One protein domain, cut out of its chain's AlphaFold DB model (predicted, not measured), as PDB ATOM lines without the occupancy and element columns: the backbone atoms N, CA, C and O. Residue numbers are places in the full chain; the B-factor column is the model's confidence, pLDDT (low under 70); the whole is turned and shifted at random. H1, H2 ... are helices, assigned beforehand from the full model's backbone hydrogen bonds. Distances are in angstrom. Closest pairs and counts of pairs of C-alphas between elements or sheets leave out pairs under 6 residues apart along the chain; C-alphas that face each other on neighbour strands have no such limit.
ATOM      1  N   ARG A   2     154.410 168.978 195.467       25.91
ATOM      2  CA  ARG A   2     153.104 168.280 195.452       25.91
ATOM      3  C   ARG A   2     152.383 168.289 194.087       25.91
ATOM      4  O   ARG A   2     151.963 167.238 193.625       25.91
ATOM      5  N   HIS A   3     152.349 169.431 193.391       26.58
ATOM      6  CA  HIS A   3     151.760 169.565 192.040       26.58
ATOM      7  C   HIS A   3     152.644 169.018 190.897       26.58
ATOM      8  O   HIS A   3     152.157 168.698 189.816       26.58
ATOM      9  N   LEU A   4     153.940 168.828 191.172       29.50
ATOM     10  CA  LEU A   4     154.942 168.250 190.262       29.50
ATOM     11  C   LEU A   4     154.645 166.779 189.926       29.50
ATOM     12  O   LEU A   4     154.830 166.359 188.788       29.50
ATOM     13  N   LEU A   5     154.171 166.008 190.909       28.45
ATOM     14  CA  LEU A   5     153.909 164.574 190.758       28.45
ATOM     15  C   LEU A   5     152.515 164.285 190.180       28.45
ATOM     16  O   LEU A   5     152.375 163.377 189.367       28.45
ATOM     17  N   LEU A   6     151.509 165.100 190.516       26.73
ATOM     18  CA  LEU A   6     150.132 164.990 189.999       26.73
ATOM     19  C   LEU A   6     150.051 165.118 188.466       26.73
ATOM     20  O   LEU A   6     149.134 164.627 187.822       26.73
ATOM     21  N   THR A   7     151.047 165.754 187.869       35.47
ATOM     22  CA  THR A   7     150.977 166.250 186.497       35.47
ATOM     23  C   THR A   7     151.556 165.293 185.463       35.47
ATOM     24  O   THR A   7     150.932 165.064 184.427       35.47
ATOM     25  N   GLY A   8     152.693 164.653 185.763       30.73
ATOM     26  CA  GLY A   8     153.233 163.586 184.908       30.73
ATOM     27  C   GLY A   8     152.278 162.392 184.777       30.73
ATOM     28  O   GLY A   8     152.388 161.599 183.850       30.73
ATOM     29  N   LEU A   9     151.310 162.293 185.692       33.53
ATOM     30  CA  LEU A   9     150.267 161.277 185.722       33.53
ATOM     31  C   LEU A   9     149.042 161.593 184.876       33.53
ATOM     32  O   LEU A   9     148.376 160.683 184.386       33.53
ATOM     33  N   LEU A  10     148.761 162.875 184.687       33.59
ATOM     34  CA  LEU A  10     147.525 163.317 184.075       33.59
ATOM     35  C   LEU A  10     147.612 163.398 182.566       33.59
ATOM     36  O   LEU A  10     146.616 163.084 181.937       33.59
ATOM     37  N   LEU A  11     148.780 163.655 181.980       33.78
ATOM     38  CA  LEU A  11     148.994 163.686 180.524       33.78
ATOM     39  C   LEU A  11     148.514 162.431 179.757       33.78
ATOM     40  O   LEU A  11     148.450 162.478 178.537       33.78
ATOM     41  N   CYS A  12     148.135 161.346 180.448       36.88
ATOM     42  CA  CYS A  12     147.485 160.172 179.852       36.88
ATOM     43  C   CYS A  12     146.211 159.684 180.581       36.88
ATOM     44  O   CYS A  12     145.582 158.748 180.110       36.88
ATOM     45  N   ALA A  13     145.800 160.273 181.715       28.45
ATOM     46  CA  ALA A  13     144.590 159.825 182.431       28.45
ATOM     47  C   ALA A  13     143.282 160.368 181.821       28.45
ATOM     48  O   ALA A  13     142.201 159.877 182.148       28.45
ATOM     49  N   ALA A  36     164.042 170.041 172.484       48.81
ATOM     50  CA  ALA A  36     164.237 171.356 171.900       48.81
ATOM     51  C   ALA A  36     164.636 172.282 173.060       48.81
ATOM     52  O   ALA A  36     163.745 172.783 173.749       48.81
ATOM     53  N   PRO A  37     165.937 172.498 173.338       57.00
ATOM     54  CA  PRO A  37     166.356 173.385 174.427       57.00
ATOM     55  C   PRO A  37     165.740 174.780 174.275       57.00
ATOM     56  O   PRO A  37     165.393 175.432 175.255       57.00
ATOM     57  N   GLU A  38     165.498 175.203 173.037       62.75
ATOM     58  CA  GLU A  38     164.826 176.458 172.739       62.75
ATOM     59  C   GLU A  38     163.337 176.456 173.126       62.75
ATOM     60  O   GLU A  38     162.818 177.505 173.491       62.75
ATOM     61  N   ALA A  39     162.642 175.313 173.094       68.88
ATOM     62  CA  ALA A  39     161.263 175.208 173.579       68.88
ATOM     63  C   ALA A  39     161.202 175.323 175.109       68.88
ATOM     64  O   ALA A  39     160.304 175.970 175.644       68.88
ATOM     65  N   ASP A  40     162.190 174.769 175.818       70.19
ATOM     66  CA  ASP A  40     162.296 174.901 177.276       70.19
ATOM     67  C   ASP A  40     162.570 176.349 177.709       70.19
ATOM     68  O   ASP A  40     161.999 176.807 178.705       70.19
ATOM     69  N   VAL A  41     163.410 177.077 176.961       75.50
ATOM     70  CA  VAL A  41     163.699 178.505 177.191       75.50
ATOM     71  C   VAL A  41     162.454 179.361 176.946       75.50
ATOM     72  O   VAL A  41     162.090 180.160 177.809       75.50
ATOM     73  N   HIS A  42     161.757 179.165 175.823       80.56
ATOM     74  CA  HIS A  42     160.524 179.904 175.534       80.56
ATOM     75  C   HIS A  42     159.421 179.598 176.551       80.56
ATOM     76  O   HIS A  42     158.787 180.515 177.067       80.56
ATOM     77  N   ALA A  43     159.238 178.329 176.923       83.75
ATOM     78  CA  ALA A  43     158.279 177.945 177.954       83.75
ATOM     79  C   ALA A  43     158.607 178.577 179.318       83.75
ATOM     80  O   ALA A  43     157.696 178.937 180.061       83.75
ATOM     81  N   ALA A  44     159.893 178.732 179.656       84.25
ATOM     82  CA  ALA A  44     160.318 179.422 180.873       84.25
ATOM     83  C   ALA A  44     159.935 180.905 180.873       84.25
ATOM     84  O   ALA A  44     159.445 181.401 181.884       84.25
ATOM     85  N   ALA A  45     160.146 181.590 179.747       89.44
ATOM     86  CA  ALA A  45     159.787 182.996 179.597       89.44
ATOM     87  C   ALA A  45     158.270 183.202 179.732       89.44
ATOM     88  O   ALA A  45     157.834 184.072 180.480       89.44
ATOM     89  N   LEU A  46     157.467 182.346 179.094       92.00
ATOM     90  CA  LEU A  46     156.003 182.419 179.161       92.00
ATOM     91  C   LEU A  46     155.447 182.119 180.564       92.00
ATOM     92  O   LEU A  46     154.520 182.794 181.012       92.00
ATOM     93  N   ASP A  47     156.016 181.149 181.290       90.81
ATOM     94  CA  ASP A  47     155.657 180.899 182.697       90.81
ATOM     95  C   ASP A  47     155.993 182.112 183.581       90.81
ATOM     96  O   ASP A  47     155.194 182.484 184.440       90.81
ATOM     97  N   ALA A  48     157.130 182.776 183.338       89.62
ATOM     98  CA  ALA A  48     157.503 183.997 184.051       89.62
ATOM     99  C   ALA A  48     156.527 185.155 183.774       89.62
ATOM    100  O   ALA A  48     156.132 185.839 184.718       89.62
ATOM    101  N   THR A  49     156.075 185.329 182.527       90.81
ATOM    102  CA  THR A  49     155.033 186.310 182.169       90.81
ATOM    103  C   THR A  49     153.748 186.064 182.960       90.81
ATOM    104  O   THR A  49     153.237 186.976 183.606       90.81
ATOM    105  N   LEU A  50     153.265 184.818 183.007       89.81
ATOM    106  CA  LEU A  50     152.078 184.464 183.799       89.81
ATOM    107  C   LEU A  50     152.306 184.648 185.305       89.81
ATOM    108  O   LEU A  50     151.406 185.073 186.024       89.81
ATOM    109  N   ALA A  51     153.501 184.336 185.809       87.62
ATOM    110  CA  ALA A  51     153.853 184.539 187.213       87.62
ATOM    111  C   ALA A  51     153.866 186.023 187.616       87.62
ATOM    112  O   ALA A  51     153.548 186.336 188.761       87.62
ATOM    113  N   ALA A  52     154.192 186.920 186.683       89.12
ATOM    114  CA  ALA A  52     154.169 188.367 186.874       89.12
ATOM    115  C   ALA A  52     152.762 188.989 186.747       89.12
ATOM    116  O   ALA A  52     152.626 190.207 186.835       89.12
ATOM    117  N   GLY A  53     151.717 188.174 186.556       86.12
ATOM    118  CA  GLY A  53     150.345 188.645 186.347       86.12
ATOM    119  C   GLY A  53     150.029 189.026 184.898       86.12
ATOM    120  O   GLY A  53     149.039 189.714 184.666       86.12
ATOM    121  N   GLY A  54     150.858 188.600 183.939       86.25
ATOM    122  CA  GLY A  54     150.603 188.778 182.510       86.25
ATOM    123  C   GLY A  54     149.367 188.015 182.025       86.25
ATOM    124  O   GLY A  54     148.916 187.052 182.654       86.25
ATOM    125  N   ASP A  55     148.816 188.456 180.895       90.25
ATOM    126  CA  ASP A  55     147.564 187.930 180.350       90.25
ATOM    127  C   ASP A  55     147.778 186.585 179.628       90.25
ATOM    128  O   ASP A  55     148.714 186.394 178.850       90.25
ATOM    129  N   ALA A  56     146.855 185.647 179.840       89.25
ATOM    130  CA  ALA A  56     146.794 184.393 179.099       89.25
ATOM    131  C   ALA A  56     146.672 184.625 177.582       89.25
ATOM    132  O   ALA A  56     147.231 183.846 176.808       89.25
ATOM    133  N   ALA A  57     145.990 185.692 177.151       89.00
ATOM    134  CA  ALA A  57     145.875 186.040 175.735       89.00
ATOM    135  C   ALA A  57     147.233 186.410 175.111       89.00
ATOM    136  O   ALA A  57     147.544 185.961 174.007       89.00
ATOM    137  N   GLU A  58     148.074 187.151 175.837       90.94
ATOM    138  CA  GLU A  58     149.426 187.533 175.406       90.94
ATOM    139  C   GLU A  58     150.331 186.303 175.244       90.94
ATOM    140  O   GLU A  58     151.087 186.177 174.276       90.94
ATOM    141  N   VAL A  59     150.206 185.340 176.157       92.44
ATOM    142  CA  VAL A  59     150.929 184.064 176.086       92.44
ATOM    143  C   VAL A  59     150.499 183.244 174.874       92.44
ATOM    144  O   VAL A  59     151.353 182.723 174.156       92.44
ATOM    145  N   VAL A  60     149.192 183.149 174.610       92.25
ATOM    146  CA  VAL A  60     148.666 182.461 173.420       92.25
ATOM    147  C   VAL A  60     149.162 183.139 172.146       92.25
ATOM    148  O   VAL A  60     149.624 182.453 171.236       92.25
ATOM    149  N   GLN A  61     149.134 184.470 172.093       91.50
ATOM    150  CA  GLN A  61     149.631 185.226 170.948       91.50
ATOM    151  C   GLN A  61     151.129 184.988 170.732       91.50
ATOM    152  O   GLN A  61     151.557 184.739 169.609       91.50
ATOM    153  N   THR A  62     151.923 184.977 171.802       91.62
ATOM    154  CA  THR A  62     153.363 184.695 171.726       91.62
ATOM    155  C   THR A  62     153.643 183.269 171.260       91.62
ATOM    156  O   THR A  62     154.552 183.042 170.471       91.62
ATOM    157  N   LEU A  63     152.842 182.289 171.679       89.38
ATOM    158  CA  LEU A  63     152.940 180.935 171.138       89.38
ATOM    159  C   LEU A  63     152.609 180.899 169.638       89.38
ATOM    160  O   LEU A  63     153.266 180.188 168.883       89.38
ATOM    161  N   GLN A  64     151.620 181.672 169.186       89.50
ATOM    162  CA  GLN A  64     151.234 181.743 167.775       89.50
ATOM    163  C   GLN A  64     152.300 182.391 166.878       89.50
ATOM    164  O   GLN A  64     152.328 182.079 165.688       89.50
ATOM    165  N   THR A  65     153.196 183.234 167.414       90.56
ATOM    166  CA  THR A  65     154.307 183.815 166.631       90.56
ATOM    167  C   THR A  65     155.425 182.813 166.326       90.56
ATOM    168  O   THR A  65     156.248 183.064 165.445       90.56
ATOM    169  N   ILE A  66     155.451 181.656 167.001       82.38
ATOM    170  CA  ILE A  66     156.388 180.573 166.695       82.38
ATOM    171  C   ILE A  66     155.978 179.939 165.357       82.38
ATOM    172  O   ILE A  66     154.971 179.234 165.269       82.38
ATOM    173  N   ALA A  67     156.776 180.204 164.318       76.19
ATOM    174  CA  ALA A  67     156.483 179.802 162.941       76.19
ATOM    175  C   ALA A  67     156.491 178.279 162.731       76.19
ATOM    176  O   ALA A  67     155.682 177.766 161.963       76.19
ATOM    177  N   ASP A  68     157.388 177.562 163.415       67.50
ATOM    178  CA  ASP A  68     157.465 176.101 163.365       67.50
ATOM    179  C   ASP A  68     156.355 175.472 164.240       67.50
ATOM    180  O   ASP A  68     156.388 175.637 165.468       67.50
ATOM    181  N   PRO A  69     155.392 174.733 163.649       68.19
ATOM    182  CA  PRO A  69     154.302 174.101 164.387       68.19
ATOM    183  C   PRO A  69     154.773 173.123 165.469       68.19
ATOM    184  O   PRO A  69     154.209 173.122 166.561       68.19
ATOM    185  N   LEU A  70     155.828 172.342 165.220       67.31
ATOM    186  CA  LEU A  70     156.329 171.362 166.190       67.31
ATOM    187  C   LEU A  70     156.992 172.055 167.371       67.31
ATOM    188  O   LEU A  70     156.745 171.714 168.526       67.31
ATOM    189  N   ARG A  71     157.801 173.078 167.092       70.50
ATOM    190  CA  ARG A  71     158.407 173.912 168.131       70.50
ATOM    191  C   ARG A  71     157.349 174.622 168.968       70.50
ATOM    192  O   ARG A  71     157.497 174.722 170.187       70.50
ATOM    193  N   ARG A  72     156.288 175.110 168.330       81.19
ATOM    194  CA  ARG A  72     155.154 175.741 169.004       81.19
ATOM    195  C   ARG A  72     154.453 174.755 169.937       81.19
ATOM    196  O   ARG A  72     154.226 175.079 171.101       81.19
ATOM    197  N   GLU A  73     154.169 173.548 169.458       75.69
ATOM    198  CA  GLU A  73     153.523 172.499 170.250       75.69
ATOM    199  C   GLU A  73     154.388 172.027 171.419       75.69
ATOM    200  O   GLU A  73     153.908 171.952 172.551       75.69
ATOM    201  N   ALA A  74     155.682 171.809 171.176       74.31
ATOM    202  CA  ALA A  74     156.654 171.484 172.210       74.31
ATOM    203  C   ALA A  74     156.712 172.580 173.284       74.31
ATOM    204  O   ALA A  74     156.687 172.289 174.478       74.31
ATOM    205  N   THR A  75     156.738 173.853 172.876       81.19
ATOM    206  CA  THR A  75     156.767 174.996 173.801       81.19
ATOM    207  C   THR A  75     155.495 175.059 174.645       81.19
ATOM    208  O   THR A  75     155.579 175.234 175.860       81.19
ATOM    209  N   ALA A  76     154.320 174.861 174.041       85.19
ATOM    210  CA  ALA A  76     153.048 174.823 174.760       85.19
ATOM    211  C   ALA A  76     152.977 173.649 175.753       85.19
ATOM    212  O   ALA A  76     152.575 173.833 176.903       85.19
ATOM    213  N   ALA A  77     153.437 172.460 175.351       77.75
ATOM    214  CA  ALA A  77     153.485 171.285 176.217       77.75
ATOM    215  C   ALA A  77     154.413 171.522 177.419       77.75
ATOM    216  O   ALA A  77     154.045 171.238 178.559       77.75
ATOM    217  N   ARG A  78     155.587 172.119 177.180       77.75
ATOM    218  CA  ARG A  78     156.539 172.500 178.232       77.75
ATOM    219  C   ARG A  78     156.006 173.602 179.138       77.75
ATOM    220  O   ARG A  78     156.268 173.565 180.337       77.75
ATOM    221  N   LEU A  79     155.262 174.569 178.611       86.81
ATOM    222  CA  LEU A  79     154.625 175.614 179.411       86.81
ATOM    223  C   LEU A  79     153.593 175.018 180.376       86.81
ATOM    224  O   LEU A  79     153.634 175.331 181.566       86.81
ATOM    225  N   LEU A  80     152.718 174.130 179.886       82.12
ATOM    226  CA  LEU A  80     151.767 173.403 180.731       82.12
ATOM    227  C   LEU A  80     152.503 172.634 181.831       82.12
ATOM    228  O   LEU A  80     152.202 172.840 183.008       82.12
ATOM    229  N   ASP A  81     153.545 171.871 181.471       71.88
ATOM    230  CA  ASP A  81     154.378 171.159 182.442       71.88
ATOM    231  C   ASP A  81     154.915 172.123 183.520       71.88
ATOM    232  O   ASP A  81     154.860 171.817 184.708       71.88
ATOM    233  N   ARG A  82     155.427 173.304 183.147       78.69
ATOM    234  CA  ARG A  82     156.010 174.279 184.092       78.69
ATOM    235  C   ARG A  82     154.981 174.908 185.028       78.69
ATOM    236  O   ARG A  82     155.201 174.904 186.242       78.69
ATOM    237  N   LEU A  83     153.857 175.387 184.495       80.69
ATOM    238  CA  LEU A  83     152.777 175.983 185.291       80.69
ATOM    239  C   LEU A  83     152.265 174.994 186.338       80.69
ATOM    240  O   LEU A  83     152.091 175.321 187.516       80.69
ATOM    241  N   GLN A  84     152.131 173.745 185.916       68.81
ATOM    242  CA  GLN A  84     151.741 172.655 186.783       68.81
ATOM    243  C   GLN A  84     152.819 172.315 187.824       68.81
ATOM    244  O   GLN A  84     152.501 172.123 188.998       68.81
ATOM    245  N   ARG A  85     154.113 172.309 187.461       63.97
ATOM    246  CA  ARG A  85     155.210 172.101 188.430       63.97
ATOM    247  C   ARG A  85     155.224 173.155 189.540       63.97
ATOM    248  O   ARG A  85     155.558 172.824 190.683       63.97
ATOM    249  N   ARG A  86     154.851 174.394 189.210       72.06
ATOM    250  CA  ARG A  86     154.740 175.519 190.150       72.06
ATOM    251  C   ARG A  86     153.503 175.433 191.050       72.06
ATOM    252  O   ARG A  86     153.480 176.085 192.088       72.06
ATOM    253  N   GLY A  87     152.516 174.603 190.705       64.25
ATOM    254  CA  GLY A  87     151.242 174.531 191.425       64.25
ATOM    255  C   GLY A  87     150.346 175.739 191.184       64.25
ATOM    256  O   GLY A  87     149.505 176.054 192.018       64.25
ATOM    257  N   ALA A  88     150.555 176.444 190.074       70.06
ATOM    258  CA  ALA A  88     149.674 177.525 189.675       70.06
ATOM    259  C   ALA A  88     148.425 176.935 189.011       70.06
ATOM    260  O   ALA A  88     148.523 176.019 188.189       70.06
ATOM    261  N   ALA A  89     147.252 177.489 189.324       78.19
ATOM    262  CA  ALA A  89     146.072 177.232 188.516       78.19
ATOM    263  C   ALA A  89     146.345 177.752 187.097       78.19
ATOM    264  O   ALA A  89     146.631 178.934 186.905       78.19
ATOM    265  N   VAL A  90     146.288 176.863 186.107       83.12
ATOM    266  CA  VAL A  90     146.416 177.261 184.707       83.12
ATOM    267  C   VAL A  90     145.167 178.062 184.320       83.12
ATOM    268  O   VAL A  90     144.058 177.587 184.589       83.12
ATOM    269  N   PRO A  91     145.311 179.259 183.721       86.50
ATOM    270  CA  PRO A  91     144.167 180.071 183.322       86.50
ATOM    271  C   PRO A  91     143.254 179.333 182.337       86.50
ATOM    272  O   PRO A  91     143.729 178.776 181.347       86.50
ATOM    273  N   GLY A  92     141.939 179.388 182.572       86.25
ATOM    274  CA  GLY A  92     140.924 178.817 181.677       86.25
ATOM    275  C   GLY A  92     141.090 179.240 180.210       86.25
ATOM    276  O   GLY A  92     141.177 178.358 179.363       86.25
ATOM    277  N   PRO A  93     141.279 180.540 179.901       88.75
ATOM    278  CA  PRO A  93     141.476 180.996 178.523       88.75
ATOM    279  C   PRO A  93     142.703 180.389 177.825       88.75
ATOM    280  O   PRO A  93     142.658 180.110 176.629       88.75
ATOM    281  N   LEU A  94     143.792 180.139 178.567       90.25
ATOM    282  CA  LEU A  94     144.973 179.461 178.026       90.25
ATOM    283  C   LEU A  94     144.651 177.997 177.702       90.25
ATOM    284  O   LEU A  94     145.017 177.506 176.638       90.25
ATOM    285  N   LEU A  95     143.944 177.306 178.601       88.06
ATOM    286  CA  LEU A  95     143.504 175.927 178.381       88.06
ATOM    287  C   LEU A  95     142.545 175.822 177.194       88.06
ATOM    288  O   LEU A  95     142.696 174.918 176.381       88.06
ATOM    289  N   ASP A  96     141.597 176.746 177.061       88.50
ATOM    290  CA  ASP A  96     140.650 176.779 175.944       88.50
ATOM    291  C   ASP A  96     141.382 176.936 174.607       88.50
ATOM    292  O   ASP A  96     141.138 176.173 173.671       88.50
ATOM    293  N   ALA A  97     142.335 177.871 174.540       88.94
ATOM    294  CA  ALA A  97     143.125 178.111 173.340       88.94
ATOM    295  C   ALA A  97     143.995 176.905 172.964       88.94
ATOM    296  O   ALA A  97     143.986 176.492 171.808       88.94
ATOM    297  N   LEU A  98     144.722 176.322 173.924       86.19
ATOM    298  CA  LEU A  98     145.589 175.164 173.679       86.19
ATOM    299  C   LEU A  98     144.792 173.889 173.368       86.19
ATOM    300  O   LEU A  98     145.228 173.075 172.559       86.19
ATOM    301  N   GLY A  99     143.622 173.715 173.985       81.25
ATOM    302  CA  GLY A  99     142.753 172.560 173.761       81.25
ATOM    303  C   GLY A  99     142.076 172.571 172.392       81.25
ATOM    304  O   GLY A  99     141.673 171.521 171.903       81.25
ATOM    305  N   ALA A 100     141.972 173.747 171.769       83.19
ATOM    306  CA  ALA A 100     141.458 173.914 170.415       83.19
ATOM    307  C   ALA A 100     142.523 173.699 169.324       83.19
ATOM    308  O   ALA A 100     142.193 173.750 168.137       83.19
ATOM    309  N   TRP A 101     143.795 173.492 169.686       79.81
ATOM    310  CA  TRP A 101     144.833 173.248 168.687       79.81
ATOM    311  C   TRP A 101     144.642 171.878 168.035       79.81
ATOM    312  O   TRP A 101     144.338 170.902 168.727       79.81
ATOM    313  N   PRO A 102     144.822 171.776 166.706       65.00
ATOM    314  CA  PRO A 102     144.744 170.495 166.031       65.00
ATOM    315  C   PRO A 102     145.836 169.570 166.565       65.00
ATOM    316  O   PRO A 102     146.971 169.986 166.798       65.00
ATOM    317  N   VAL A 103     145.489 168.300 166.740       60.12
ATOM    318  CA  VAL A 103     146.471 167.273 167.066       60.12
ATOM    319  C   VAL A 103     147.318 167.029 165.823       60.12
ATOM    320  O   VAL A 103     146.846 166.427 164.856       60.12
ATOM    321  N   SER A 104     148.566 167.493 165.838       52.06
ATOM    322  CA  SER A 104     149.514 167.154 164.784       52.06
ATOM    323  C   SER A 104     149.872 165.675 164.880       52.06
ATOM    324  O   SER A 104     150.545 165.214 165.807       52.06
ATOM    325  N   VAL A 120     152.365 163.792 168.332       53.53
ATOM    326  CA  VAL A 120     153.712 164.176 168.808       53.53
ATOM    327  C   VAL A 120     153.684 164.750 170.231       53.53
ATOM    328  O   VAL A 120     154.565 164.461 171.032       53.53
ATOM    329  N   PHE A 121     152.662 165.544 170.575       58.03
ATOM    330  CA  PHE A 121     152.546 166.167 171.905       58.03
ATOM    331  C   PHE A 121     151.158 166.052 172.564       58.03
ATOM    332  O   PHE A 121     151.060 166.329 173.762       58.03
ATOM    333  N   ASP A 122     150.120 165.646 171.815       65.38
ATOM    334  CA  ASP A 122     148.699 165.561 172.222       65.38
ATOM    335  C   ASP A 122     148.238 166.698 173.153       65.38
ATOM    336  O   ASP A 122     147.752 166.475 174.262       65.38
ATOM    337  N   LEU A 123     148.426 167.952 172.725       70.88
ATOM    338  CA  LEU A 123     148.060 169.123 173.528       70.88
ATOM    339  C   LEU A 123     146.603 169.119 174.021       70.88
ATOM    340  O   LEU A 123     146.404 169.426 175.200       70.88
ATOM    341  N   PRO A 124     145.595 168.746 173.211       68.44
ATOM    342  CA  PRO A 124     144.221 168.618 173.690       68.44
ATOM    343  C   PRO A 124     144.072 167.597 174.821       68.44
ATOM    344  O   PRO A 124     143.437 167.910 175.834       68.44
ATOM    345  N   GLY A 125     144.711 166.426 174.711       64.69
ATOM    346  CA  GLY A 125     144.791 165.458 175.805       64.69
ATOM    347  C   GLY A 125     145.432 166.066 177.052       64.69
ATOM    348  O   GLY A 125     144.853 166.006 178.139       64.69
ATOM    349  N   ARG A 126     146.561 166.776 176.900       72.06
ATOM    350  CA  ARG A 126     147.243 167.465 178.015       72.06
ATOM    351  C   ARG A 126     146.348 168.478 178.724       72.06
ATOM    352  O   ARG A 126     146.329 168.544 179.953       72.06
ATOM    353  N   VAL A 127     145.606 169.271 177.961       75.50
ATOM    354  CA  VAL A 127     144.685 170.289 178.478       75.50
ATOM    355  C   VAL A 127     143.542 169.651 179.254       75.50
ATOM    356  O   VAL A 127     143.240 170.084 180.368       75.50
ATOM    357  N   GLN A 128     142.920 168.609 178.699       70.94
ATOM    358  CA  GLN A 128     141.826 167.905 179.364       70.94
ATOM    359  C   GLN A 128     142.272 167.333 180.710       70.94
ATOM    360  O   GLN A 128     141.552 167.382 181.708       70.94
ATOM    361  N   SER A 129     143.505 166.865 180.751       66.81
ATOM    362  CA  SER A 129     144.146 166.376 181.949       66.81
ATOM    363  C   SER A 129     144.414 167.472 182.981       66.81
ATOM    364  O   SER A 129     144.118 167.291 184.163       66.81
ATOM    365  N   VAL A 130     144.886 168.650 182.567       73.81
ATOM    366  CA  VAL A 130     145.010 169.808 183.474       73.81
ATOM    367  C   VAL A 130     143.646 170.173 184.068       73.81
ATOM    368  O   VAL A 130     143.532 170.366 185.279       73.81
ATOM    369  N   ARG A 131     142.595 170.198 183.240       78.62
ATOM    370  CA  ARG A 131     141.225 170.483 183.689       78.62
ATOM    371  C   ARG A 131     140.721 169.447 184.684       78.62
ATOM    372  O   ARG A 131     140.117 169.816 185.689       78.62
ATOM    373  N   LEU A 132     140.987 168.163 184.440       73.06
ATOM    374  CA  LEU A 132     140.621 167.097 185.369       73.06
ATOM    375  C   LEU A 132     141.325 167.279 186.719       73.06
ATOM    376  O   LEU A 132     140.682 167.101 187.752       73.06
ATOM    377  N   LEU A 133     142.598 167.701 186.729       70.25
ATOM    378  CA  LEU A 133     143.308 168.022 187.973       70.25
ATOM    379  C   LEU A 133     142.609 169.132 188.741       70.25
ATOM    380  O   LEU A 133     142.304 168.963 189.914       70.25
ATOM    381  N   GLN A 134     142.358 170.255 188.067       79.25
ATOM    382  CA  GLN A 134     141.763 171.439 188.680       79.25
ATOM    383  C   GLN A 134     140.351 171.141 189.193       79.25
ATOM    384  O   GLN A 134     139.966 171.605 190.262       79.25
ATOM    385  N   ALA A 135     139.592 170.307 188.477       80.06
ATOM    386  CA  ALA A 135     138.261 169.880 188.896       80.06
ATOM    387  C   ALA A 135     138.284 168.926 190.105       80.06
ATOM    388  O   ALA A 135     137.340 168.922 190.894       80.06
ATOM    389  N   ARG A 136     139.337 168.111 190.253       81.69
ATOM    390  CA  ARG A 136     139.437 167.050 191.276       81.69
ATOM    391  C   ARG A 136     140.421 167.360 192.403       81.69
ATOM    392  O   ARG A 136     140.612 166.526 193.284       81.69
ATOM    393  N   GLU A 137     141.012 168.549 192.420       81.50
ATOM    394  CA  GLU A 137     142.049 168.953 193.376       81.50
ATOM    395  C   GLU A 137     141.608 168.750 194.832       81.50
ATOM    396  O   GLU A 137     142.310 168.117 195.618       81.50
TER     397      GLU A 137
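AT A GLANCE: This is residues 2 to 13, 36 to 104 and 120 to 137 of the 352 residues of an uncharacterized protein of Chiayiivirga flava (UniProt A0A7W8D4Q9). Five helices make an arc, H2, H3, H5, H6 and H1, each touching the next, round the long helix H4. H2 crosses H4 at a steep angle, while H6 runs nearly along it. The printed part has 99 residues with six named helices, H1 to H6 in chain order, and no named strand: all helix. It is compact and rounded, with a radius of gyration of the C-alphas of 12.2 A and spans of 35 by 31 by 24 A.

IN THESE COORDINATES: H4, the longest helix, is residues 69 to 86, 25.8 A from C-alpha 69 at (154.302, 174.101, 164.387) to C-alpha 86. H2 is residues 37 to 51, 21.1 A; H3 56 to 64, 12.4 A; H5 92 to 99, 10.3 A. H1, residues 2 to 10, 13.6 A, begins at C-alpha 2 (153.104, 168.280, 195.452). H6, residues 123 to 137, 20.7 A, ends at C-alpha 137 (142.049, 168.953, 193.376).

HOW THE PARTS SIT: H4 is the hub. It touches H2 at a steep tilt of 49 degrees, the C-alphas of Ala 39 and Thr 75 closest at 4.5 A. H4 touches H6 with residues 73 to 80 alone, Ala 77 to Leu 123 closest at 6.4 A between C-alphas, at 14 degrees, a shallow tilt, the same way. H2 and H3 form a helical hairpin, C-alphas of Leu 46 and Val 59 closest at 6.2 A. H1 and H2 are apart. Every O i to N i+4 pair is within hydrogen-bond range in H2 to H6; H1 has 0 of 5, and 1 of 6 O i to N i+3 pairs.

THE WHOLE: Residues 14 to 35 and 105 to 119 are not printed, with C-alpha gaps of 25.1 A and 6.5 A. The links printed whole are tight. Mean pLDDT of the printed part is 72.6, and of H1 30.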